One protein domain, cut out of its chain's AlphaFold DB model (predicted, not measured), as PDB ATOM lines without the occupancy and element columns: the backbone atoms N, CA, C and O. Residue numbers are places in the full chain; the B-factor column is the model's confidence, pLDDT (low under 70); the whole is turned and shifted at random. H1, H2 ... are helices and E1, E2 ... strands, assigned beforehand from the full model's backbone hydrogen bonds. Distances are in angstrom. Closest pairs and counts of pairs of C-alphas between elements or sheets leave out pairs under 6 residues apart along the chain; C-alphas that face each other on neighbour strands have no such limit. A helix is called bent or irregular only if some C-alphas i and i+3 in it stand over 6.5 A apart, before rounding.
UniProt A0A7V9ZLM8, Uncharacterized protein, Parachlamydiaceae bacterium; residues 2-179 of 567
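AT A GLANCE: This is residues 2 to 179 of the 567 residues of an uncharacterized protein of Parachlamydiaceae bacterium (UniProt A0A7V9ZLM8). A single long helix, H3, runs as a spine along most of a rod-shaped model, and H1, H2, H4a and H7 pack on it at different places along its length. Toward the end where H3 begins, a small strand hairpin, E1 and E2, sits among H1, H2 and the first part of H3; farther along, H4a folds back beside H3 and H7 crosses both, while H4b and H5 pack on H1 and H6 touches no helix. The printed part has 178 residues, with seven named helices and two named strands in the order H1 E1 E2 H2 H3 H4 H5 H6 H7; the sheet, in the order E1 - E2, is antiparallel. The class is mostly helix, and the whole is loose, with a radius of gyration of the C-alphas of 19.6 A and spans of 69 by 31 by 25 A.

HOW THE PARTS SIT: E1, residues 21 to 23, and E2, residues 30 to 32, are antiparallel neighbours in a hairpin, at 144 degrees between their directions. N 22 and O 31 are 2.9 A apart and N 31 and O 22 are 2.8 A apart, within hydrogen-bond range. H1, residues 2 to 14, comes closest to E2 at the C-alphas of Asn 6 and Val 30, 5.5 A. H2, residues 37 to 50, comes closest to E2 at the C-alphas of Tyr 31 and Gly 38, 4.9 A. H3, residues 56 to 94, comes closest to E1 at the C-alphas of Ala 23 and Phe 61, 4.8 A. H3 is the hub, touching four other helices. H2 and H3 form a helical hairpin and touch, closest at the C-alphas of Tyr 45 and Ala 57, 6.0 A, opposite ways at a steep tilt of 36 degrees, only just beyond shallow. H1 touches H3 with residues 2 to 7 alone, closest at the C-alphas of Leu 3 and Thr 68, 6.0 A, at a steep tilt of 64 degrees. H4, residues 101 to 127, was assigned as one helix by its hydrogen bonds but is bent: C-alphas 117 and 120 are 7.7 A apart, and its arms H4a, residues 101 to 117, and H4b, residues 120 to 127, stand at 64 degrees. H3 and H4a form a helical hairpin and touch, closest at the C-alphas of Ser 82 and His 107, 5.1 A, opposite ways at a steep tilt of 35.3 degrees, only just beyond shallow. H7, residues 156 to 175, touches H3, closest at the C-alphas of Cys 83 and Ile 162, 6.8 A, at a steep tilt of 60 degrees. H7 touches H4a, closest at the C-alphas of Arg 108 and Ile 169, 6.4 A. H1 touches H4b, closest at the C-alphas of Tyr 11 and Phe 121, 5.9 A. H5, residues 131 to 138, touches H1, closest at the C-alphas of Ala 14 and Leu 133, 4.9 A. H6, residues 143 to 149, is close to H5 but not clearly touching, the closest C-alphas being those of Ser 138 and Cys 146, 7.7 A. In H1, H2, H4a, H4b, H5 and H6 every O i to N i+4 pair is within hydrogen-bond range; in H3 34 of 35 are, and in H7 13 of 16.

IN THESE COORDINATES: H1 begins at C-alpha 2, (-40.174, 1.100, -11.977), and measures 18.4 A from first to last C-alpha. E1 and E2 measure 7.0 A and 7.1 A, and H2 20.2 A. H3 runs 56.3 A, from C-alpha 56 at (-57.089, -11.030, -16.845) to C-alpha 94 at (-11.488, 4.465, 12.368). H4a measures 24.2 A, H4b 11.1 A, H5 10.2 A and H6 10.1 A. H7 measures 30.6 A and ends at C-alpha 175, (-21.042, 19.014, 4.298); it has a kink of 31 degrees near residue 164 and is irregular, but only just, with C-alphas 157 and 160 6.9 A apart.

THE WHOLE: The two C-alphas farthest apart are those of Leu 51 and Gly 96, 69.7 A. The printed part has no cut and no long link. The mean pLDDT of the printed part is 84.5; residue 17, residues 128 to 129 and residues 141 to 152 are under 70, and H6 has a mean of 55.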
ATOM      1  N   THR A   2     -38.925   1.832 -12.262       81.12
ATOM      2  CA  THR A   2     -40.174   1.100 -11.977       81.12
ATOM      3  C   THR A   2     -40.552   0.958 -10.495       81.12
ATOM      4  O   THR A   2     -41.677   1.280 -10.135       81.12
ATOM      5  N   LEU A   3     -39.621   0.580  -9.601       88.06
ATOM      6  CA  LEU A   3     -39.947   0.376  -8.176       88.06
ATOM      7  C   LEU A   3     -40.504   1.638  -7.494       88.06
ATOM      8  O   LEU A   3     -41.484   1.558  -6.765       88.06
ATOM      9  N   LYS A   4     -39.881   2.804  -7.724       90.31
ATOM     10  CA  LYS A   4     -40.316   4.067  -7.108       90.31
ATOM     11  C   LYS A   4     -41.747   4.403  -7.531       90.31
ATOM     12  O   LYS A   4     -42.557   4.723  -6.672       90.31
ATOM     13  N   CYS A   5     -42.036   4.313  -8.829       89.56
ATOM     14  CA  CYS A   5     -43.353   4.630  -9.373       89.56
ATOM     15  C   CYS A   5     -44.425   3.710  -8.775       89.56
ATOM     16  O   CYS A   5     -45.405   4.202  -8.231       89.56
ATOM     17  N   ASN A   6     -44.178   2.396  -8.757       91.56
ATOM     18  CA  ASN A   6     -45.129   1.435  -8.199       91.56
ATOM     19  C   ASN A   6     -45.393   1.695  -6.707       91.56
ATOM     20  O   ASN A   6     -46.541   1.728  -6.283       91.56
ATOM     21  N   LEU A   7     -44.352   1.953  -5.904       90.81
ATOM     22  CA  LEU A   7     -44.531   2.270  -4.481       90.81
ATOM     23  C   LEU A   7     -45.277   3.592  -4.250       90.81
ATOM     24  O   LEU A   7     -46.000   3.705  -3.263       90.81
ATOM     25  N   GLN A   8     -45.101   4.588  -5.123       89.94
ATOM     26  CA  GLN A   8     -45.832   5.856  -5.047       89.94
ATOM     27  C   GLN A   8     -47.319   5.673  -5.360       89.94
ATOM     28  O   GLN A   8     -48.148   6.210  -4.634       89.94
ATOM     29  N   GLU A   9     -47.650   4.882  -6.380       90.19
ATOM     30  CA  GLU A   9     -49.033   4.554  -6.746       90.19
ATOM     31  C   GLU A   9     -49.724   3.740  -5.647       90.19
ATOM     32  O   GLU A   9     -50.834   4.075  -5.239       90.19
ATOM     33  N   ILE A  10     -49.041   2.738  -5.077       88.50
ATOM     34  CA  ILE A  10     -49.567   1.962  -3.938       88.50
ATOM     35  C   ILE A  10     -49.775   2.872  -2.722       88.50
ATOM     36  O   ILE A  10     -50.813   2.805  -2.067       88.50
ATOM     37  N   TYR A  11     -48.804   3.741  -2.420       87.81
ATOM     38  CA  TYR A  11     -48.923   4.711  -1.332       87.81
ATOM     39  C   TYR A  11     -50.127   5.637  -1.541       87.81
ATOM     40  O   TYR A  11     -50.906   5.833  -0.612       87.81
ATOM     41  N   ALA A  12     -50.305   6.182  -2.747       87.31
ATOM     42  CA  ALA A  12     -51.420   7.065  -3.071       87.31
ATOM     43  C   ALA A  12     -52.773   6.344  -2.966       87.31
ATOM     44  O   ALA A  12     -53.693   6.855  -2.329       87.31
ATOM     45  N   ALA A  13     -52.876   5.128  -3.513       86.19
ATOM     46  CA  ALA A  13     -54.082   4.311  -3.427       86.19
ATOM     47  C   ALA A  13     -54.444   3.976  -1.972       86.19
ATOM     48  O   ALA A  13     -55.605   4.084  -1.588       86.19
ATOM     49  N   ALA A  14     -53.460   3.660  -1.127       84.44
ATOM     50  CA  ALA A  14     -53.694   3.347   0.281       84.44
ATOM     51  C   ALA A  14     -54.246   4.523   1.116       84.44
ATOM     52  O   ALA A  14     -54.818   4.287   2.182       84.44
ATOM     53  N   HIS A  15     -54.092   5.766   0.642       84.38
ATOM     54  CA  HIS A  15     -54.656   6.975   1.259       84.38
ATOM     55  C   HIS A  15     -56.018   7.378   0.674       84.38
ATOM     56  O   HIS A  15     -56.629   8.329   1.157       84.38
ATOM     57  N   SER A  16     -56.509   6.672  -0.349       81.88
ATOM     58  CA  SER A  16     -57.817   6.926  -0.947       81.88
ATOM     59  C   SER A  16     -58.880   5.988  -0.351       81.88
ATOM     60  O   SER A  16     -58.642   4.776  -0.285       81.88
ATOM     61  N   PRO A  17     -60.068   6.495   0.046       69.31
ATOM     62  CA  PRO A  17     -61.149   5.665   0.588       69.31
ATOM     63  C   PRO A  17     -61.589   4.559  -0.386       69.31
ATOM     64  O   PRO A  17     -61.887   3.444   0.032       69.31
ATOM     65  N   ASN A  18     -61.522   4.841  -1.693       72.25
ATOM     66  CA  ASN A  18     -61.827   3.912  -2.786       72.25
ATOM     67  C   ASN A  18     -60.580   3.629  -3.636       72.25
ATOM     68  O   ASN A  18     -60.645   3.605  -4.864       72.25
ATOM     69  N   GLY A  19     -59.420   3.491  -2.989       75.94
ATOM     70  CA  GLY A  19     -58.147   3.217  -3.651       75.94
ATOM     71  C   GLY A  19     -58.116   1.855  -4.336       75.94
ATOM     72  O   GLY A  19     -57.585   0.894  -3.784       75.94
ATOM     73  N   GLU A  20     -58.694   1.771  -5.530       83.44
ATOM     74  CA  GLU A  20     -58.574   0.628  -6.425       83.44
ATOM     75  C   GLU A  20     -57.381   0.816  -7.356       83.44
ATOM     76  O   GLU A  20     -57.065   1.925  -7.805       83.44
ATOM     77  N   MET A  21     -56.713  -0.292  -7.648       88.50
ATOM     78  CA  MET A  21     -55.513  -0.313  -8.464       88.50
ATOM     79  C   MET A  21     -55.690  -1.245  -9.651       88.50
ATOM     80  O   MET A  21     -56.473  -2.190  -9.622       88.50
ATOM     81  N   VAL A  22     -54.944  -0.950 -10.704       90.00
ATOM     82  CA  VAL A  22     -54.918  -1.699 -11.953       90.00
ATOM     83  C   VAL A  22     -53.475  -1.761 -12.446       90.00
ATOM     84  O   VAL A  22     -52.698  -0.840 -12.196       90.00
ATOM     85  N   ALA A  23     -53.088  -2.844 -13.114       91.44
ATOM     86  CA  ALA A  23     -51.754  -2.981 -13.693       91.44
ATOM     87  C   ALA A  23     -51.771  -2.865 -15.215       91.44
ATOM     88  O   ALA A  23     -52.807  -3.061 -15.844       91.44
ATOM     89  N   ASP A  24     -50.624  -2.586 -15.824       91.44
ATOM     90  CA  ASP A  24     -50.494  -2.730 -17.274       91.44
ATOM     91  C   ASP A  24     -50.539  -4.216 -17.702       91.44
ATOM     92  O   ASP A  24     -50.272  -5.102 -16.884       91.44
ATOM     93  N   PRO A  25     -50.813  -4.531 -18.983       87.19
ATOM     94  CA  PRO A  25     -50.907  -5.913 -19.463       87.19
ATOM     95  C   PRO A  25     -49.605  -6.709 -19.304       87.19
ATOM     96  O   PRO A  25     -49.626  -7.943 -19.247       87.19
ATOM     97  N   THR A  26     -48.462  -6.014 -19.216       87.25
ATOM     98  CA  THR A  26     -47.157  -6.649 -18.982       87.25
ATOM     99  C   THR A  26     -46.955  -7.077 -17.527       87.25
ATOM    100  O   THR A  26     -46.025  -7.836 -17.246       87.25
ATOM    101  N   GLY A  27     -47.813  -6.620 -16.606       85.94
ATOM    102  CA  GLY A  27     -47.718  -6.919 -15.181       85.94
ATOM    103  C   GLY A  27     -46.443  -6.356 -14.555       85.94
ATOM    104  O   GLY A  27     -45.809  -7.028 -13.744       85.94
ATOM    105  N   ARG A  28     -46.006  -5.157 -14.965       89.12
ATOM    106  CA  ARG A  28     -44.783  -4.507 -14.451       89.12
ATOM    107  C   ARG A  28     -45.070  -3.211 -13.709       89.12
ATOM    108  O   ARG A  28     -44.317  -2.859 -12.797       89.12
ATOM    109  N   TYR A  29     -46.130  -2.514 -14.088       91.50
ATOM    110  CA  TYR A  29     -46.522  -1.231 -13.526       91.50
ATOM    111  C   TYR A  29     -47.889  -1.341 -12.876       91.50
ATOM    112  O   TYR A  29     -48.774  -2.024 -13.385       91.50
ATOM    113  N   VAL A  30     -48.054  -0.645 -11.757       91.38
ATOM    114  CA  VAL A  30     -49.349  -0.474 -11.096       91.38
ATOM    115  C   VAL A  30     -49.760   0.988 -11.160       91.38
ATOM    116  O   VAL A  30     -48.906   1.868 -11.086       91.38
ATOM    117  N   TYR A  31     -51.059   1.230 -11.285       90.81
ATOM    118  CA  TYR A  31     -51.664   2.550 -11.411       90.81
ATOM    119  C   TYR A  31     -52.927   2.628 -10.561       90.81
ATOM    120  O   TYR A  31     -53.642   1.634 -10.398       90.81
ATOM    121  N   SER A  32     -53.252   3.817 -10.062       88.31
ATOM    122  CA  SER A  32     -54.583   4.084  -9.521       88.31
ATOM    123  C   SER A  32     -55.645   3.996 -10.621       88.31
ATOM    124  O   SER A  32     -55.565   4.697 -11.627       88.31
ATOM    125  N   LYS A  33     -56.681   3.176 -10.418       86.06
ATOM    126  CA  LYS A  33     -57.755   2.932 -11.400       86.06
ATOM    127  C   LYS A  33     -58.469   4.209 -11.861       86.06
ATOM    128  O   LYS A  33     -58.937   4.278 -12.992       86.06
ATOM    129  N   ASN A  34     -58.515   5.227 -11.003       83.31
ATOM    130  CA  ASN A  34     -59.267   6.463 -11.227       83.31
ATOM    131  C   ASN A  34     -58.389   7.647 -11.670       83.31
ATOM    132  O   ASN A  34     -58.866   8.779 -11.676       83.31
ATOM    133  N   ALA A  35     -57.114   7.426 -12.016       84.06
ATOM    134  CA  ALA A  35     -56.214   8.501 -12.432       84.06
ATOM    135  C   ALA A  35     -55.253   8.084 -13.557       84.06
ATOM    136  O   ALA A  35     -54.769   6.952 -13.609       84.06
ATOM    137  N   GLY A  36     -54.944   9.032 -14.451       86.00
ATOM    138  CA  GLY A  36     -53.925   8.886 -15.497       86.00
ATOM    139  C   GLY A  36     -54.067   7.606 -16.331       86.00
ATOM    140  O   GLY A  36     -55.155   7.267 -16.795       86.00
ATOM    141  N   TRP A  37     -52.959   6.875 -16.489       88.31
ATOM    142  CA  TRP A  37     -52.910   5.602 -17.223       88.31
ATOM    143  C   TRP A  37     -53.798   4.504 -16.624       88.31
ATOM    144  O   TRP A  37     -54.176   3.580 -17.340       88.31
ATOM    145  N   GLY A  38     -54.176   4.591 -15.347       88.31
ATOM    146  CA  GLY A  38     -55.076   3.610 -14.747       88.31
ATOM    147  C   GLY A  38     -56.504   3.687 -15.290       88.31
ATOM    148  O   GLY A  38     -57.137   2.645 -15.438       88.31
ATOM    149  N   ILE A  39     -56.978   4.872 -15.699       89.00
ATOM    150  CA  ILE A  39     -58.286   5.022 -16.368       89.00
ATOM    151  C   ILE A  39     -58.270   4.278 -17.706       89.00
ATOM    152  O   ILE A  39     -59.177   3.502 -18.009       89.00
ATOM    153  N   PHE A  40     -57.199   4.480 -18.477       91.62
ATOM    154  CA  PHE A  40     -56.992   3.833 -19.768       91.62
ATOM    155  C   PHE A  40     -56.970   2.306 -19.638       91.62
ATOM    156  O   PHE A  40     -57.743   1.614 -20.301       91.62
ATOM    157  N   TRP A  41     -56.154   1.772 -18.724       90.88
ATOM    158  CA  TRP A  41     -56.095   0.329 -18.498       90.88
ATOM    159  C   TRP A  41     -57.404  -0.230 -17.945       90.88
ATOM    160  O   TRP A  41     -57.838  -1.295 -18.374       90.88
ATOM    161  N   SER A  42     -58.093   0.497 -17.059       88.56
ATOM    162  CA  SER A  42     -59.406   0.076 -16.571       88.56
ATOM    163  C   SER A  42     -60.434  -0.037 -17.694       88.56
ATOM    164  O   SER A  42     -61.297  -0.909 -17.613       88.56
ATOM    165  N   TRP A  43     -60.380   0.828 -18.710       89.31
ATOM    166  CA  TRP A  43     -61.266   0.741 -19.869       89.31
ATOM    167  C   TRP A  43     -60.925  -0.466 -20.747       89.31
ATOM    168  O   TRP A  43     -61.818  -1.239 -21.092       89.31
ATOM    169  N   ILE A  44     -59.635  -0.706 -21.003       87.94
ATOM    170  CA  ILE A  44     -59.167  -1.894 -21.735       87.94
ATOM    171  C   ILE A  44     -59.619  -3.186 -21.051       87.94
ATOM    172  O   ILE A  44     -60.126  -4.084 -21.717       87.94
ATOM    173  N   TYR A  45     -59.500  -3.284 -19.727       89.69
ATOM    174  CA  TYR A  45     -59.932  -4.485 -19.012       89.69
ATOM    175  C   TYR A  45     -61.449  -4.669 -18.986       89.69
ATOM    176  O   TYR A  45     -61.911  -5.804 -18.986       89.69
ATOM    177  N   LYS A  46     -62.241  -3.588 -19.032       86.69
ATOM    178  CA  LYS A  46     -63.697  -3.708 -19.220       86.69
ATOM    179  C   LYS A  46     -64.034  -4.337 -20.574       86.69
ATOM    180  O   LYS A  46     -64.922  -5.178 -20.635       86.69
ATOM    181  N   ILE A  47     -63.308  -3.965 -21.630       85.50
ATOM    182  CA  ILE A  47     -63.466  -4.564 -22.964       85.50
ATOM    183  C   ILE A  47     -63.008  -6.024 -22.954       85.50
ATOM    184  O   ILE A  47     -63.706  -6.879 -23.483       85.50
ATOM    185  N   ALA A  48     -61.874  -6.329 -22.318       84.00
ATOM    186  CA  ALA A  48     -61.372  -7.699 -22.215       84.00
ATOM    187  C   ALA A  48     -62.360  -8.633 -21.488       84.00
ATOM    188  O   ALA A  48     -62.625  -9.729 -21.976       84.00
ATOM    189  N   ASN A  49     -62.964  -8.171 -20.387       84.69
ATOM    190  CA  ASN A  49     -64.003  -8.923 -19.680       84.69
ATOM    191  C   ASN A  49     -65.270  -9.089 -20.538       84.69
ATOM    192  O   ASN A  49     -65.871 -10.156 -20.543       84.69
ATOM    193  N   PHE A  50     -65.667  -8.068 -21.312       84.06
ATOM    194  CA  PHE A  50     -66.793  -8.179 -22.254       84.06
ATOM    195  C   PHE A  50     -66.543  -9.224 -23.355       84.06
ATOM    196  O   PHE A  50     -67.476  -9.866 -23.823       84.06
ATOM    197  N   LEU A  51     -65.279  -9.429 -23.735       82.75
ATOM    198  CA  LEU A  51     -64.844 -10.461 -24.680       82.75
ATOM    199  C   LEU A  51     -64.631 -11.844 -24.025       82.75
ATOM    200  O   LEU A  51     -64.093 -12.739 -24.673       82.75
ATOM    201  N   GLY A  52     -65.039 -12.030 -22.763       77.00
ATOM    202  CA  GLY A  52     -64.981 -13.312 -22.052       77.00
ATOM    203  C   GLY A  52     -63.606 -13.682 -21.486       77.00
ATOM    204  O   GLY A  52     -63.375 -14.843 -21.159       77.00
ATOM    205  N   ILE A  53     -62.673 -12.728 -21.382       80.50
ATOM    206  CA  ILE A  53     -61.357 -12.954 -20.766       80.50
ATOM    207  C   ILE A  53     -61.421 -12.569 -19.285       80.50
ATOM    208  O   ILE A  53     -60.880 -11.542 -18.860       80.50
ATOM    209  N   ASP A  54     -62.104 -13.400 -18.502       73.62
ATOM    210  CA  ASP A  54     -62.233 -13.209 -17.060       73.62
ATOM    211  C   ASP A  54     -60.872 -13.325 -16.345       73.62
ATOM    212  O   ASP A  54     -59.912 -13.916 -16.844       73.62
ATOM    213  N   ASP A  55     -60.758 -12.685 -15.180       80.75
ATOM    214  CA  ASP A  55     -59.557 -12.642 -14.328       80.75
ATOM    215  C   ASP A  55     -58.277 -12.042 -14.943       80.75
ATOM    216  O   ASP A  55     -57.275 -11.887 -14.240       80.75
ATOM    217  N   PHE A  56     -58.282 -11.598 -16.204       83.25
ATOM    218  CA  PHE A  56     -57.089 -11.030 -16.845       83.25
ATOM    219  C   PHE A  56     -56.527  -9.820 -16.085       83.25
ATOM    220  O   PHE A  56     -55.327  -9.751 -15.813       83.25
ATOM    221  N   ALA A  57     -57.396  -8.894 -15.665       82.75
ATOM    222  CA  ALA A  57     -57.002  -7.716 -14.893       82.75
ATOM    223  C   ALA A  57     -56.402  -8.079 -13.524       82.75
ATOM    224  O   ALA A  57     -55.395  -7.496 -13.112       82.75
ATOM    225  N   LYS A  58     -57.001  -9.065 -12.843       83.44
ATOM    226  CA  LYS A  58     -56.543  -9.575 -11.547       83.44
ATOM    227  C   LYS A  58     -55.169 -10.235 -11.685       83.44
ATOM    228  O   LYS A  58     -54.238  -9.848 -10.985       83.44
ATOM    229  N   ASN A  59     -55.001 -11.103 -12.682       84.19
ATOM    230  CA  ASN A  59     -53.734 -11.767 -12.998       84.19
ATOM    231  C   ASN A  59     -52.625 -10.770 -13.386       84.19
ATOM    232  O   ASN A  59     -51.460 -10.945 -13.025       84.19
ATOM    233  N   CYS A  60     -52.942  -9.701 -14.126       86.88
ATOM    234  CA  CYS A  60     -51.989  -8.619 -14.403       86.88
ATOM    235  C   CYS A  60     -51.576  -7.881 -13.124       86.88
ATOM    236  O   CYS A  60     -50.390  -7.596 -12.936       86.88
ATOM    237  N   PHE A  61     -52.535  -7.589 -12.244       86.69
ATOM    238  CA  PHE A  61     -52.286  -6.885 -10.990       86.69
ATOM    239  C   PHE A  61     -51.437  -7.703 -10.011       86.69
ATOM    240  O   PHE A  61     -50.430  -7.196  -9.510       86.69
ATOM    241  N   GLU A  62     -51.756  -8.985  -9.820       85.19
ATOM    242  CA  GLU A  62     -50.954  -9.918  -9.021       85.19
ATOM    243  C   GLU A  62     -49.516 -10.013  -9.551       85.19
ATOM    244  O   GLU A  62     -48.556  -9.833  -8.795       85.19
ATOM    245  N   ARG A  63     -49.340 -10.176 -10.873       85.62
ATOM    246  CA  ARG A  63     -48.010 -10.176 -11.509       85.62
ATOM    247  C   ARG A  63     -47.241  -8.883 -11.240       85.62
ATOM    248  O   ARG A  63     -46.054  -8.948 -10.913       85.62
ATOM    249  N   ALA A  64     -47.897  -7.725 -11.308       88.94
ATOM    250  CA  ALA A  64     -47.268  -6.433 -11.034       88.94
ATOM    251  C   ALA A  64     -46.872  -6.258  -9.563       88.94
ATOM    252  O   ALA A  64     -45.800  -5.713  -9.270       88.94
ATOM    253  N   MET A  65     -47.675  -6.760  -8.627       87.00
ATOM    254  CA  MET A  65     -47.359  -6.737  -7.198       87.00
ATOM    255  C   MET A  65     -46.200  -7.679  -6.853       87.00
ATOM    256  O   MET A  65     -45.253  -7.260  -6.178       87.00
ATOM    257  N   VAL A  66     -46.191  -8.900  -7.399       85.25
ATOM    258  CA  VAL A  66     -45.067  -9.844  -7.275       85.25
ATOM    259  C   VAL A  66     -43.798  -9.270  -7.910       85.25
ATOM    260  O   VAL A  66     -42.728  -9.310  -7.300       85.25
ATOM    261  N   HIS A  67     -43.901  -8.658  -9.093       88.81
ATOM    262  CA  HIS A  67     -42.781  -7.982  -9.748       88.81
ATOM    263  C   HIS A  67     -42.221  -6.841  -8.889       88.81
ATOM    264  O   HIS A  67     -41.005  -6.732  -8.710       88.81
ATOM    265  N   THR A  68     -43.099  -6.018  -8.309       90.50
ATOM    266  CA  THR A  68     -42.725  -4.917  -7.411       90.50
ATOM    267  C   THR A  68     -42.010  -5.437  -6.169       90.50
ATOM    268  O   THR A  68     -40.965  -4.899  -5.796       90.50
ATOM    269  N   HIS A  69     -42.515  -6.514  -5.564       87.25
ATOM    270  CA  HIS A  69     -41.862  -7.163  -4.433       87.25
ATOM    271  C   HIS A  69     -40.489  -7.726  -4.807       87.25
ATOM    272  O   HIS A  69     -39.517  -7.491  -4.091       87.25
ATOM    273  N   ARG A  70     -40.374  -8.408  -5.950       87.56
ATOM    274  CA  ARG A  70     -39.094  -8.931  -6.437       87.56
ATOM    275  C   ARG A  70     -38.071  -7.808  -6.625       87.56
ATOM    276  O   ARG A  70     -36.967  -7.901  -6.099       87.56
ATOM    277  N   LEU A  71     -38.457  -6.713  -7.288       90.50
ATOM    278  CA  LEU A  71     -37.598  -5.536  -7.456       90.50
ATOM    279  C   LEU A  71     -37.198  -4.905  -6.119       90.50
ATOM    280  O   LEU A  71     -36.063  -4.447  -5.973       90.50
ATOM    281  N   PHE A  72     -38.121  -4.847  -5.157       90.38
ATOM    282  CA  PHE A  72     -37.835  -4.350  -3.815       90.38
ATOM    283  C   PHE A  72     -36.773  -5.213  -3.129       90.38
ATOM    284  O   PHE A  72     -35.774  -4.674  -2.656       90.38
ATOM    285  N   SER A  73     -36.954  -6.535  -3.135       87.56
ATOM    286  CA  SER A  73     -36.053  -7.503  -2.503       87.56
ATOM    287  C   SER A  73     -34.670  -7.539  -3.165       87.56
ATOM    288  O   SER A  73     -33.658  -7.485  -2.467       87.56
ATOM    289  N   GLU A  74     -34.601  -7.523  -4.500       90.50
ATOM    290  CA  GLU A  74     -33.340  -7.441  -5.258       90.50
ATOM    291  C   GLU A  74     -32.577  -6.132  -5.006       90.50
ATOM    292  O   GLU A  74     -31.348  -6.108  -4.958       90.50
ATOM    293  N   GLN A  75     -33.282  -5.003  -4.874       91.81
ATOM    294  CA  GLN A  75     -32.630  -3.734  -4.547       91.81
ATOM    295  C   GLN A  75     -32.216  -3.671  -3.078       91.81
ATOM    296  O   GLN A  75     -31.171  -3.097  -2.772       91.81
ATOM    297  N   LEU A  76     -33.012  -4.256  -2.178       90.25
ATOM    298  CA  LEU A  76     -32.697  -4.337  -0.758       90.25
ATOM    299  C   LEU A  76     -31.403  -5.131  -0.533       90.25
ATOM    300  O   LEU A  76     -30.544  -4.633   0.190       90.25
ATOM    301  N   SER A  77     -31.204  -6.282  -1.193       89.88
ATOM    302  CA  SER A  77     -29.959  -7.061  -1.060       89.88
ATOM    303  C   SER A  77     -28.722  -6.253  -1.474       89.88
ATOM    304  O   SER A  77     -27.789  -6.102  -0.689       89.88
ATOM    305  N   LYS A  78     -28.762  -5.592  -2.639       92.81
ATOM    306  CA  LYS A  78     -27.668  -4.730  -3.135       92.81
ATOM    307  C   LYS A  78     -27.355  -3.556  -2.202       92.81
ATOM    308  O   LYS A  78     -26.225  -3.054  -2.150       92.81
ATOM    309  N   VAL A  79     -28.368  -3.048  -1.504       93.44
ATOM    310  CA  VAL A  79     -28.216  -1.956  -0.532       93.44
ATOM    311  C   VAL A  79     -27.650  -2.470   0.784       93.44
ATOM    312  O   VAL A  79     -26.833  -1.762   1.371       93.44
ATOM    313  N   ILE A  80     -28.023  -3.677   1.214       92.44
ATOM    314  CA  ILE A  80     -27.429  -4.352   2.374       92.44
ATOM    315  C   ILE A  80     -25.934  -4.563   2.140       92.44
ATOM    316  O   ILE A  80     -25.146  -4.065   2.939       92.44
ATOM    317  N   GLU A  81     -25.543  -5.138   0.998       94.06
ATOM    318  CA  GLU A  81     -24.131  -5.284   0.609       94.06
ATOM    319  C   GLU A  81     -23.400  -3.935   0.668       94.06
ATOM    320  O   GLU A  81     -22.325  -3.804   1.246       94.06
ATOM    321  N   SER A  82     -24.024  -2.873   0.148       94.88
ATOM    322  CA  SER A  82     -23.423  -1.533   0.176       94.88
ATOM    323  C   SER A  82     -23.337  -0.941   1.584       94.88
ATOM    324  O   SER A  82     -22.411  -0.187   1.872       94.88
ATOM    325  N   CYS A  83     -24.288  -1.254   2.468       93.62
ATOM    326  CA  CYS A  83     -24.237  -0.883   3.880       93.62
ATOM    327  C   CYS A  83     -23.108  -1.608   4.617       93.62
ATOM    328  O   CYS A  83     -22.480  -0.991   5.475       93.62
ATOM    329  N   GLU A  84     -22.846  -2.869   4.285       92.81
ATOM    330  CA  GLU A  84     -21.746  -3.661   4.840       92.81
ATOM    331  C   GLU A  84     -20.390  -3.171   4.324       92.81
ATOM    332  O   GLU A  84     -19.493  -2.907   5.123       92.81
ATOM    333  N   SER A  85     -20.250  -2.920   3.017       93.94
ATOM    334  CA  SER A  85     -19.032  -2.317   2.457       93.94
ATOM    335  C   SER A  85     -18.759  -0.930   3.049       93.94
ATOM    336  O   SER A  85     -17.623  -0.605   3.394       93.94
ATOM    337  N   TYR A  86     -19.801  -0.112   3.230       93.19
ATOM    338  CA  TYR A  86     -19.669   1.191   3.880       93.19
ATOM    339  C   TYR A  86     -19.260   1.064   5.356       93.19
ATOM    340  O   TYR A  86     -18.422   1.833   5.822       93.19
ATOM    341  N   GLU A  87     -19.784   0.075   6.087       91.25
ATOM    342  CA  GLU A  87     -19.358  -0.226   7.462       91.25
ATOM    343  C   GLU A  87     -17.872  -0.607   7.520       91.25
ATOM    344  O   GLU A  87     -17.135  -0.090   8.362       91.25
ATOM    345  N   THR A  88     -17.405  -1.439   6.586       91.81
ATOM    346  CA  THR A  88     -15.985  -1.794   6.447       91.81
ATOM    347  C   THR A  88     -15.127  -0.559   6.184       91.81
ATOM    348  O   THR A  88     -14.098  -0.375   6.834       91.81
ATOM    349  N   ASN A  89     -15.567   0.348   5.307       92.25
ATOM    350  CA  ASN A  89     -14.865   1.611   5.068       92.25
ATOM    351  C   ASN A  89     -14.835   2.501   6.316       92.25
ATOM    352  O   ASN A  89     -13.804   3.099   6.613       92.25
ATOM    353  N   LEU A  90     -15.921   2.575   7.090       91.12
ATOM    354  CA  LEU A  90     -15.918   3.289   8.370       91.12
ATOM    355  C   LEU A  90     -14.927   2.673   9.367       91.12
ATOM    356  O   LEU A  90     -14.248   3.427  10.063       91.12
ATOM    357  N   LYS A  91     -14.801   1.338   9.411       91.25
ATOM    358  CA  LYS A  91     -13.807   0.643  10.246       91.25
ATOM    359  C   LYS A  91     -12.375   0.984   9.821       91.25
ATOM    360  O   LYS A  91     -11.579   1.369  10.669       91.25
ATOM    361  N   LYS A  92     -12.067   0.946   8.521       91.38
ATOM    362  CA  LYS A  92     -10.758   1.373   7.986       91.38
ATOM    363  C   LYS A  92     -10.432   2.816   8.379       91.38
ATOM    364  O   LYS A  92      -9.374   3.109   8.924       91.38
ATOM    365  N   ARG A  93     -11.400   3.723   8.213       91.25
ATOM    366  CA  ARG A  93     -11.254   5.135   8.600       91.25
ATOM    367  C   ARG A  93     -11.099   5.332  10.103       91.25
ATOM    368  O   ARG A  93     -10.420   6.267  10.507       91.25
ATOM    369  N   TYR A  94     -11.727   4.491  10.925       88.69
ATOM    370  CA  TYR A  94     -11.488   4.465  12.368       88.69
ATOM    371  C   TYR A  94     -10.026   4.126  12.674       88.69
ATOM    372  O   TYR A  94      -9.391   4.859  13.428       88.69
ATOM    373  N   LEU A  95      -9.475   3.104  12.018       87.38
ATOM    374  CA  LEU A  95      -8.073   2.692  12.153       87.38
ATOM    375  C   LEU A  95      -7.072   3.690  11.534       87.38
ATOM    376  O   LEU A  95      -5.870   3.544  11.710       87.38
ATOM    377  N   GLY A  96      -7.554   4.742  10.861       84.88
ATOM    378  CA  GLY A  96      -6.709   5.734  10.189       84.88
ATOM    379  C   GLY A  96      -6.190   5.276   8.824       84.88
ATOM    380  O   GLY A  96      -5.327   5.930   8.243       84.88
ATOM    381  N   GLU A  97      -6.724   4.179   8.292       89.62
ATOM    382  CA  GLU A  97      -6.350   3.641   6.989       89.62
ATOM    383  C   GLU A  97      -6.948   4.469   5.843       89.62
ATOM    384  O   GLU A  97      -8.044   5.039   5.944       89.62
ATOM    385  N   LYS A  98      -6.238   4.503   4.709       88.44
ATOM    386  CA  LYS A  98      -6.745   5.101   3.469       88.44
ATOM    387  C   LYS A  98      -7.851   4.225   2.878       88.44
ATOM    388  O   LYS A  98      -7.757   3.000   2.877       88.44
ATOM    389  N   ILE A  99      -8.881   4.862   2.332       92.00
ATOM    390  CA  ILE A  99      -9.985   4.187   1.641       92.00
ATOM    391  C   ILE A  99     -10.091   4.645   0.187       92.00
ATOM    392  O   ILE A  99      -9.683   5.756  -0.156       92.00
ATOM    393  N   CYS A 100     -10.685   3.805  -0.664       91.12
ATOM    394  CA  CYS A 100     -11.049   4.193  -2.021       91.12
ATOM    395  C   CYS A 100     -12.269   5.126  -1.983       91.12
ATOM    396  O   CYS A 100     -13.407   4.699  -1.775       91.12
ATOM    397  N   GLU A 101     -12.037   6.424  -2.182       88.19
ATOM    398  CA  GLU A 101     -13.094   7.439  -2.099       88.19
ATOM    399  C   GLU A 101     -14.181   7.271  -3.168       88.19
ATOM    400  O   GLU A 101     -15.359   7.516  -2.902       88.19
ATOM    401  N   LYS A 102     -13.808   6.791  -4.362       90.94
ATOM    402  CA  LYS A 102     -14.742   6.546  -5.469       90.94
ATOM    403  C   LYS A 102     -15.734   5.429  -5.135       90.94
ATOM    404  O   LYS A 102     -16.939   5.605  -5.311       90.94
ATOM    405  N   GLU A 103     -15.247   4.310  -4.604       91.31
ATOM    406  CA  GLU A 103     -16.089   3.192  -4.159       91.31
ATOM    407  C   GLU A 103     -16.973   3.602  -2.983       91.31
ATOM    408  O   GLU A 103     -18.185   3.382  -2.989       91.31
ATOM    409  N   ASN A 104     -16.391   4.289  -1.998       90.88
ATOM    410  CA  ASN A 104     -17.131   4.797  -0.852       90.88
ATOM    411  C   ASN A 104     -18.263   5.752  -1.279       90.88
ATOM    412  O   ASN A 104     -19.387   5.653  -0.786       90.88
ATOM    413  N   ALA A 105     -18.007   6.647  -2.238       91.12
ATOM    414  CA  ALA A 105     -19.029   7.508  -2.826       91.12
ATOM    415  C   ALA A 105     -20.141   6.707  -3.527       91.12
ATOM    416  O   ALA A 105     -21.319   7.009  -3.314       91.12
ATOM    417  N   ALA A 106     -19.799   5.657  -4.280       92.56
ATOM    418  CA  ALA A 106     -20.777   4.794  -4.945       92.56
ATOM    419  C   ALA A 106     -21.699   4.073  -3.944       92.56
ATOM    420  O   ALA A 106     -22.924   4.077  -4.118       92.56
ATOM    421  N   HIS A 107     -21.153   3.527  -2.851       93.00
ATOM    422  CA  HIS A 107     -21.959   2.914  -1.788       93.00
ATOM    423  C   HIS A 107     -22.909   3.929  -1.141       93.00
ATOM    424  O   HIS A 107     -24.106   3.661  -0.996       93.00
ATOM    425  N   ARG A 108     -22.416   5.134  -0.819       92.94
ATOM    426  CA  ARG A 108     -23.245   6.215  -0.258       92.94
ATOM    427  C   ARG A 108     -24.375   6.630  -1.192       92.94
ATOM    428  O   ARG A 108     -25.503   6.832  -0.730       92.94
ATOM    429  N   GLN A 109     -24.088   6.750  -2.487       92.44
ATOM    430  CA  GLN A 109     -25.079   7.093  -3.501       92.44
ATOM    431  C   GLN A 109     -26.165   6.021  -3.587       92.44
ATOM    432  O   GLN A 109     -27.345   6.366  -3.547       92.44
ATOM    433  N   ARG A 110     -25.792   4.735  -3.616       93.00
ATOM    434  CA  ARG A 110     -26.752   3.624  -3.688       93.00
ATOM    435  C   ARG A 110     -27.674   3.585  -2.468       93.00
ATOM    436  O   ARG A 110     -28.892   3.537  -2.631       93.00
ATOM    437  N   ILE A 111     -27.114   3.698  -1.259       93.38
ATOM    438  CA  ILE A 111     -27.888   3.751  -0.005       93.38
ATOM    439  C   ILE A 111     -28.843   4.957  -0.010       93.38
ATOM    440  O   ILE A 111     -30.022   4.836   0.328       93.38
ATOM    441  N   SER A 112     -28.349   6.129  -0.424       91.44
ATOM    442  CA  SER A 112     -29.142   7.364  -0.464       91.44
ATOM    443  C   SER A 112     -30.272   7.302  -1.488       91.44
ATOM    444  O   SER A 112     -31.391   7.726  -1.193       91.44
ATOM    445  N   GLN A 113     -29.998   6.780  -2.685       90.94
ATOM    446  CA  GLN A 113     -30.971   6.660  -3.767       90.94
ATOM    447  C   GLN A 113     -32.074   5.671  -3.407       90.94
ATOM    448  O   GLN A 113     -33.250   5.994  -3.574       90.94
ATOM    449  N   TRP A 114     -31.711   4.512  -2.854       90.81
ATOM    450  CA  TRP A 114     -32.694   3.554  -2.370       90.81
ATOM    451  C   TRP A 114     -33.596   4.195  -1.320       90.81
ATOM    452  O   TRP A 114     -34.807   4.246  -1.516       90.81
ATOM    453  N   TYR A 115     -33.021   4.817  -0.282       88.56
ATOM    454  CA  TYR A 115     -33.811   5.461   0.766       88.56
ATOM    455  C   TYR A 115     -34.768   6.524   0.207       88.56
ATOM    456  O   TYR A 115     -35.930   6.561   0.596       88.56
ATOM    457  N   ARG A 116     -34.322   7.369  -0.734       88.19
ATOM    458  CA  ARG A 116     -35.196   8.362  -1.389       88.19
ATOM    459  C   ARG A 116     -36.373   7.718  -2.123       88.19
ATOM    460  O   ARG A 116     -37.453   8.300  -2.134       88.19
ATOM    461  N   ASN A 117     -36.173   6.543  -2.714       88.56
ATOM    462  CA  ASN A 117     -37.198   5.846  -3.486       88.56
ATOM    463  C   ASN A 117     -38.220   5.118  -2.604       88.56
ATOM    464  O   ASN A 117     -39.381   5.045  -2.986       88.56
ATOM    465  N   VAL A 118     -37.805   4.588  -1.447       88.44
ATOM    466  CA  VAL A 118     -38.658   3.707  -0.628       88.44
ATOM    467  C   VAL A 118     -39.152   4.333   0.682       88.44
ATOM    468  O   VAL A 118     -40.122   3.856   1.268       88.44
ATOM    469  N   ALA A 119     -38.512   5.401   1.173       85.06
ATOM    470  CA  ALA A 119     -38.785   5.939   2.508       85.06
ATOM    471  C   ALA A 119     -40.224   6.412   2.761       85.06
ATOM    472  O   ALA A 119     -40.688   6.164   3.876       85.06
ATOM    473  N   PRO A 120     -40.919   7.096   1.827       85.38
ATOM    474  CA  PRO A 120     -42.308   7.503   2.047       85.38
ATOM    475  C   PRO A 120     -43.209   6.295   2.325       85.38
ATOM    476  O   PRO A 120     -43.893   6.256   3.344       85.38
ATOM    477  N   PHE A 121     -43.091   5.260   1.491       86.19
ATOM    478  CA  PHE A 121     -43.849   4.022   1.626       86.19
ATOM    479  C   PHE A 121     -43.507   3.266   2.919       86.19
ATOM    480  O   PHE A 121     -44.389   2.918   3.695       86.19
ATOM    481  N   ILE A 122     -42.220   3.078   3.224       83.75
ATOM    482  CA  ILE A 122     -41.795   2.330   4.421       83.75
ATOM    483  C   ILE A 122     -42.209   3.024   5.725       83.75
ATOM    484  O   ILE A 122     -42.446   2.349   6.726       83.75
ATOM    485  N   ARG A 123     -42.246   4.364   5.762       81.94
ATOM    486  CA  ARG A 123     -42.734   5.093   6.946       81.94
ATOM    487  C   ARG A 123     -44.205   4.804   7.187       81.94
ATOM    488  O   ARG A 123     -44.549   4.436   8.300       81.94
ATOM    489  N   TYR A 124     -45.002   4.868   6.129       81.94
ATOM    490  CA  TYR A 124     -46.424   4.563   6.179       81.94
ATOM    491  C   TYR A 124     -46.706   3.140   6.667       81.94
ATOM    492  O   TYR A 124     -47.460   2.954   7.612       81.94
ATOM    493  N   VAL A 125     -45.995   2.140   6.131       77.44
ATOM    494  CA  VAL A 125     -46.107   0.744   6.598       77.44
ATOM    495  C   VAL A 125     -45.801   0.607   8.100       77.44
ATOM    496  O   VAL A 125     -46.402  -0.218   8.780       77.44
ATOM    497  N   LYS A 126     -44.869   1.405   8.639       73.62
ATOM    498  CA  LYS A 126     -44.449   1.339  10.052       73.62
ATOM    499  C   LYS A 126     -45.366   2.079  11.022       73.62
ATOM    500  O   LYS A 126     -45.333   1.759  12.204       73.62
ATOM    501  N   GLU A 127     -46.114   3.072  10.554       75.12
ATOM    502  CA  GLU A 127     -47.062   3.839  11.375       75.12
ATOM    503  C   GLU A 127     -48.376   3.068  11.618       75.12
ATOM    504  O   GLU A 127     -49.167   3.464  12.467       75.12
ATOM    505  N   GLY A 128     -48.544   1.923  10.949       65.81
ATOM    506  CA  GLY A 128     -49.718   1.054  11.009       65.81
ATOM    507  C   GLY A 128     -50.404   1.035   9.640       65.81
ATOM    508  O   GLY A 128     -50.880   2.082   9.202       65.81
ATOM    509  N   PRO A 129     -50.432  -0.102   8.917       65.94
ATOM    510  CA  PRO A 129     -51.033  -0.149   7.587       65.94
ATOM    511  C   PRO A 129     -52.542   0.122   7.665       65.94
ATOM    512  O   PRO A 129     -53.235  -0.442   8.512       65.94
ATOM    513  N   SER A 130     -53.065   0.971   6.773       72.00
ATOM    514  CA  SER A 130     -54.513   1.175   6.649       72.00
ATOM    515  C   SER A 130     -55.210  -0.113   6.203       72.00
ATOM    516  O   SER A 130     -54.602  -0.963   5.548       72.00
ATOM    517  N   ALA A 131     -56.513  -0.228   6.478       74.00
ATOM    518  CA  ALA A 131     -57.335  -1.313   5.936       74.00
ATOM    519  C   ALA A 131     -57.204  -1.418   4.401       74.00
ATOM    520  O   ALA A 131     -57.152  -2.520   3.859       74.00
ATOM    521  N   SER A 132     -57.055  -0.280   3.711       76.12
ATOM    522  CA  SER A 132     -56.839  -0.212   2.263       76.12
ATOM    523  C   SER A 132     -55.507  -0.825   1.830       76.12
ATOM    524  O   SER A 132     -55.486  -1.594   0.873       76.12
ATOM    525  N   LEU A 133     -54.400  -0.534   2.526       78.44
ATOM    526  CA  LEU A 133     -53.103  -1.143   2.215       78.44
ATOM    527  C   LEU A 133     -53.121  -2.648   2.491       78.44
ATOM    528  O   LEU A 133     -52.649  -3.423   1.662       78.44
ATOM    529  N   THR A 134     -53.690  -3.055   3.626       76.69
ATOM    530  CA  THR A 134     -53.835  -4.471   3.980       76.69
ATOM    531  C   THR A 134     -54.637  -5.203   2.914       76.69
ATOM    532  O   THR A 134     -54.178  -6.236   2.444       76.69
ATOM    533  N   ARG A 135     -55.748  -4.620   2.441       76.06
ATOM    534  CA  ARG A 135     -56.552  -5.162   1.337       76.06
ATOM    535  C   ARG A 135     -55.751  -5.274   0.038       76.06
ATOM    536  O   ARG A 135     -55.767  -6.323  -0.594       76.06
ATOM    537  N   ILE A 136     -55.030  -4.224  -0.370       79.44
ATOM    538  CA  ILE A 136     -54.216  -4.233  -1.602       79.44
ATOM    539  C   ILE A 136     -53.170  -5.358  -1.560       79.44
ATOM    540  O   ILE A 136     -52.971  -6.069  -2.545       79.44
ATOM    541  N   VAL A 137     -52.517  -5.542  -0.411       76.56
ATOM    542  CA  VAL A 137     -51.488  -6.569  -0.217       76.56
ATOM    543  C   VAL A 137     -52.113  -7.966  -0.124       76.56
ATOM    544  O   VAL A 137     -51.663  -8.860  -0.832       76.56
ATOM    545  N   SER A 138     -53.168  -8.163   0.669       71.88
ATOM    546  CA  SER A 138     -53.804  -9.475   0.866       71.88
ATOM    547  C   SER A 138     -54.480 -10.013  -0.394       71.88
ATOM    548  O   SER A 138     -54.535 -11.216  -0.591       71.88
ATOM    549  N   THR A 139     -54.958  -9.131  -1.277       71.31
ATOM    550  CA  THR A 139     -55.554  -9.537  -2.564       71.31
ATOM    551  C   THR A 139     -54.493 -10.009  -3.568       71.31
ATOM    552  O   THR A 139     -54.837 -10.637  -4.559       71.31
ATOM    553  N   SER A 140     -53.210  -9.700  -3.335       71.25
ATOM    554  CA  SER A 140     -52.138  -9.874  -4.331       71.25
ATOM    555  C   SER A 140     -51.089 -10.925  -3.965       71.25
ATOM    556  O   SER A 140     -50.223 -11.242  -4.779       71.25
ATOM    557  N   PHE A 141     -51.111 -11.424  -2.730       69.50
ATOM    558  CA  PHE A 141     -50.161 -12.405  -2.219       69.50
ATOM    559  C   PHE A 141     -50.937 -13.522  -1.520       69.50
ATOM    560  O   PHE A 141     -51.737 -13.241  -0.635       69.50
ATOM    561  N   ALA A 142     -50.680 -14.777  -1.900       64.69
ATOM    562  CA  ALA A 142     -51.292 -15.945  -1.264       64.69
ATOM    563  C   ALA A 142     -50.989 -16.001   0.248       64.69
ATOM    564  O   ALA A 142     -49.950 -15.507   0.699       64.69
ATOM    565  N   ASP A 143     -51.855 -16.656   1.026       59.03
ATOM    566  CA  ASP A 143     -51.722 -16.751   2.488       59.03
ATOM    567  C   ASP A 143     -50.365 -17.330   2.931       59.03
ATOM    568  O   ASP A 143     -49.756 -16.826   3.877       59.03
ATOM    569  N   GLU A 144     -49.811 -18.295   2.192       54.31
ATOM    570  CA  GLU A 144     -48.468 -18.854   2.427       54.31
ATOM    571  C   GLU A 144     -47.344 -17.808   2.281       54.31
ATOM    572  O   GLU A 144     -46.355 -17.813   3.022       54.31
ATOM    573  N   PHE A 145     -47.498 -16.858   1.353       56.78
ATOM    574  CA  PHE A 145     -46.550 -15.762   1.144       56.78
ATOM    575  C   PHE A 145     -46.629 -14.739   2.287       56.78
ATOM    576  O   PHE A 145     -45.602 -14.272   2.791       56.78
ATOM    577  N   CYS A 146     -47.842 -14.434   2.749       58.28
ATOM    578  CA  CYS A 146     -48.075 -13.574   3.908       58.28
ATOM    579  C   CYS A 146     -47.533 -14.202   5.208       58.28
ATOM    580  O   CYS A 146     -46.909 -13.500   6.010       58.28
ATOM    581  N   GLN A 147     -47.660 -15.525   5.374       55.06
ATOM    582  CA  GLN A 147     -47.081 -16.276   6.495       55.06
ATOM    583  C   GLN A 147     -45.541 -16.266   6.483       55.06
ATOM    584  O   GLN A 147     -44.920 -16.057   7.528       55.06
ATOM    585  N   LYS A 148     -44.906 -16.419   5.310       49.31
ATOM    586  CA  LYS A 148     -43.436 -16.437   5.175       49.31
ATOM    587  C   LYS A 148     -42.781 -15.070   5.390       49.31
ATOM    588  O   LYS A 148     -41.700 -14.995   5.972       49.31
ATOM    589  N   TYR A 149     -43.405 -13.985   4.923       50.84
ATOM    590  CA  TYR A 149     -42.769 -12.660   4.896       50.84
ATOM    591  C   TYR A 149     -43.240 -11.683   5.984       50.84
ATOM    592  O   TYR A 149     -42.644 -10.609   6.083       50.84
ATOM    593  N   LYS A 150     -44.223 -12.044   6.831       54.16
ATOM    594  CA  LYS A 150     -44.880 -11.248   7.904       54.16
ATOM    595  C   LYS A 150     -45.484  -9.900   7.460       54.16
ATOM    596  O   LYS A 150     -46.610  -9.603   7.827       54.16
ATOM    597  N   VAL A 151     -44.762  -9.091   6.680       61.41
ATOM    598  CA  VAL A 151     -45.204  -7.872   5.987       61.41
ATOM    599  C   VAL A 151     -44.418  -7.752   4.663       61.41
ATOM    600  O   VAL A 151     -43.223  -7.421   4.696       61.41
ATOM    601  N   PRO A 152     -45.033  -8.010   3.490       65.25
ATOM    602  CA  PRO A 152     -44.419  -7.757   2.183       65.25
ATOM    603  C   PRO A 152     -43.951  -6.299   2.045       65.25
ATOM    604  O   PRO A 152     -44.535  -5.397   2.637       65.25
ATOM    605  N   LEU A 153     -42.901  -6.053   1.244       72.38
ATOM    606  CA  LEU A 153     -42.344  -4.703   1.013       72.38
ATOM    607  C   LEU A 153     -41.830  -4.020   2.298       72.38
ATOM    608  O   LEU A 153     -41.880  -2.796   2.443       72.38
ATOM    609  N   SER A 154     -41.313  -4.814   3.239       73.00
ATOM    610  CA  SER A 154     -40.705  -4.326   4.474       73.00
ATOM    611  C   SER A 154     -39.191  -4.545   4.495       73.00
ATOM    612  O   SER A 154     -38.650  -5.463   3.889       73.00
ATOM    613  N   GLU A 155     -38.481  -3.686   5.228       70.94
ATOM    614  CA  GLU A 155     -37.026  -3.804   5.431       70.94
ATOM    615  C   GLU A 155     -36.646  -4.938   6.404       70.94
ATOM    616  O   GLU A 155     -35.460  -5.186   6.621       70.94
ATOM    617  N   GLY A 156     -37.632  -5.553   7.070       76.31
ATOM    618  CA  GLY A 156     -37.423  -6.548   8.120       76.31
ATOM    619  C   GLY A 156     -36.399  -6.116   9.183       76.31
ATOM    620  O   GLY A 156     -36.411  -4.984   9.691       76.31
ATOM    621  N   SER A 157     -35.478  -7.028   9.496       75.19
ATOM    622  CA  SER A 157     -34.389  -6.846  10.467       75.19
ATOM    623  C   SER A 157     -33.338  -5.809  10.037       75.19
ATOM    624  O   SER A 157     -32.678  -5.209  10.891       75.19
ATOM    625  N   TYR A 158     -33.216  -5.507   8.739       80.50
ATOM    626  CA  TYR A 158     -32.191  -4.604   8.197       80.50
ATOM    627  C   TYR A 158     -32.506  -3.117   8.389       80.50
ATOM    628  O   TYR A 158     -31.624  -2.263   8.235       80.50
ATOM    629  N   SER A 159     -33.736  -2.780   8.791       79.44
ATOM    630  CA  SER A 159     -34.167  -1.391   8.996       79.44
ATOM    631  C   SER A 159     -33.244  -0.594   9.924       79.44
ATOM    632  O   SER A 159     -33.006   0.599   9.713       79.44
ATOM    633  N   THR A 160     -32.692  -1.242  10.950       82.81
ATOM    634  CA  THR A 160     -31.779  -0.612  11.905       82.81
ATOM    635  C   THR A 160     -30.431  -0.294  11.265       82.81
ATOM    636  O   THR A 160     -29.939   0.822  11.434       82.81
ATOM    637  N   LEU A 161     -29.857  -1.226  10.495       85.25
ATOM    638  CA  LEU A 161     -28.583  -1.031   9.795       85.25
ATOM    639  C   LEU A 161     -28.669   0.164   8.841       85.25
ATOM    640  O   LEU A 161     -27.883   1.108   8.946       85.25
ATOM    641  N   ILE A 162     -29.695   0.183   7.987       87.00
ATOM    642  CA  ILE A 162     -29.879   1.236   6.983       87.00
ATOM    643  C   ILE A 162     -30.104   2.599   7.655       87.00
ATOM    644  O   ILE A 162     -29.486   3.602   7.281       87.00
ATOM    645  N   LYS A 163     -30.940   2.656   8.704       86.56
ATOM    646  CA  LYS A 163     -31.165   3.888   9.482       86.56
ATOM    647  C   LYS A 163     -29.872   4.432  10.092       86.56
ATOM    648  O   LYS A 163     -29.698   5.653  10.115       86.56
ATOM    649  N   ARG A 164     -28.993   3.559  10.596       86.44
ATOM    650  CA  ARG A 164     -27.706   3.947  11.190       86.44
ATOM    651  C   ARG A 164     -26.757   4.527  10.142       86.44
ATOM    652  O   ARG A 164     -26.230   5.614  10.373       86.44
ATOM    653  N   GLN A 165     -26.604   3.885   8.977       90.12
ATOM    654  CA  GLN A 165     -25.759   4.424   7.896       90.12
ATOM    655  C   GLN A 165     -26.258   5.768   7.386       90.12
ATOM    656  O   GLN A 165     -25.487   6.715   7.237       90.12
ATOM    657  N   ARG A 166     -27.573   5.902   7.205       90.38
ATOM    658  CA  ARG A 166     -28.163   7.128   6.671       90.38
ATOM    659  C   ARG A 166     -27.855   8.364   7.511       90.38
ATOM    660  O   ARG A 166     -27.755   9.452   6.960       90.38
ATOM    661  N   ARG A 167     -27.753   8.236   8.838       92.25
ATOM    662  CA  ARG A 167     -27.479   9.383   9.721       92.25
ATOM    663  C   ARG A 167     -26.116   9.998   9.425       92.25
ATOM    664  O   ARG A 167     -26.027  11.214   9.313       92.25
ATOM    665  N   ILE A 168     -25.112   9.150   9.220       93.88
ATOM    666  CA  ILE A 168     -23.768   9.571   8.836       93.88
ATOM    667  C   ILE A 168     -23.774  10.124   7.407       93.88
ATOM    668  O   ILE A 168     -23.372  11.263   7.188       93.88
ATOM    669  N   ILE A 169     -24.311   9.354   6.455       94.38
ATOM    670  CA  ILE A 169     -24.331   9.723   5.031       94.38
ATOM    671  C   ILE A 169     -25.063  11.051   4.808       94.38
ATOM    672  O   ILE A 169     -24.649  11.852   3.977       94.38
ATOM    673  N   LYS A 170     -26.136  11.314   5.566       93.81
ATOM    674  CA  LYS A 170     -26.858  12.590   5.510       93.81
ATOM    675  C   LYS A 170     -25.951  13.757   5.898       93.81
ATOM    676  O   LYS A 170     -25.963  14.758   5.193       93.81
ATOM    677  N   LEU A 171     -25.201  13.644   6.997       94.88
ATOM    678  CA  LEU A 171     -24.308  14.716   7.440       94.88
ATOM    679  C   LEU A 171     -23.157  14.919   6.446       94.88
ATOM    680  O   LEU A 171     -22.915  16.047   6.031       94.88
ATOM    681  N   GLU A 172     -22.518  13.834   5.991       93.62
ATOM    682  CA  GLU A 172     -21.466  13.902   4.963       93.62
ATOM    683  C   GLU A 172     -21.974  14.518   3.650       93.62
ATOM    684  O   GLU A 172     -21.259  15.277   3.000       93.62
ATOM    685  N   GLY A 173     -23.219  14.218   3.267       92.00
ATOM    686  CA  GLY A 173     -23.852  14.755   2.065       92.00
ATOM    687  C   GLY A 173     -24.161  16.250   2.145       92.00
ATOM    688  O   GLY A 173     -24.038  16.931   1.131       92.00
ATOM    689  N   ILE A 174     -24.530  16.764   3.326       92.88
ATOM    690  CA  ILE A 174     -24.720  18.210   3.544       92.88
ATOM    691  C   ILE A 174     -23.367  18.919   3.465       92.88
ATOM    692  O   ILE A 174     -23.209  19.845   2.683       92.88
ATOM    693  N   LEU A 175     -22.376  18.412   4.204       92.50
ATOM    694  CA  LEU A 175     -21.042  19.014   4.298       92.50
ATOM    695  C   LEU A 175     -20.201  18.864   3.021       92.50
ATOM    696  O   LEU A 175     -19.134  19.466   2.916       92.50
ATOM    697  N   LYS A 176     -20.619  17.989   2.091       90.00
ATOM    698  CA  LYS A 176     -19.821  17.529   0.936       90.00
ATOM    699  C   LYS A 176     -18.406  17.096   1.346       90.00
ATOM    700  O   LYS A 176     -17.439  17.276   0.610       90.00
ATOM    701  N   LEU A 177     -18.292  16.530   2.545       89.94
ATOM    702  CA  LEU A 177     -17.039  16.186   3.203       89.94
ATOM    703  C   LEU A 177     -17.239  14.908   4.010       89.94
ATOM    704  O   LEU A 177     -18.241  14.747   4.708       89.94
ATOM    705  N   ASN A 178     -16.267  14.003   3.950       89.25
ATOM    706  CA  ASN A 178     -16.310  12.805   4.773       89.25
ATOM    707  C   ASN A 178     -15.980  13.162   6.231       89.25
ATOM    708  O   ASN A 178     -15.007  13.866   6.495       89.25
ATOM    709  N   MET A 179     -16.733  12.635   7.197       91.88
ATOM    710  CA  MET A 179     -16.506  12.968   8.614       91.88
ATOM    711  C   MET A 179     -15.160  12.423   9.096       91.88
ATOM    712  O   MET A 179     -14.928  11.240   8.889       91.88
TER     713      MET A 179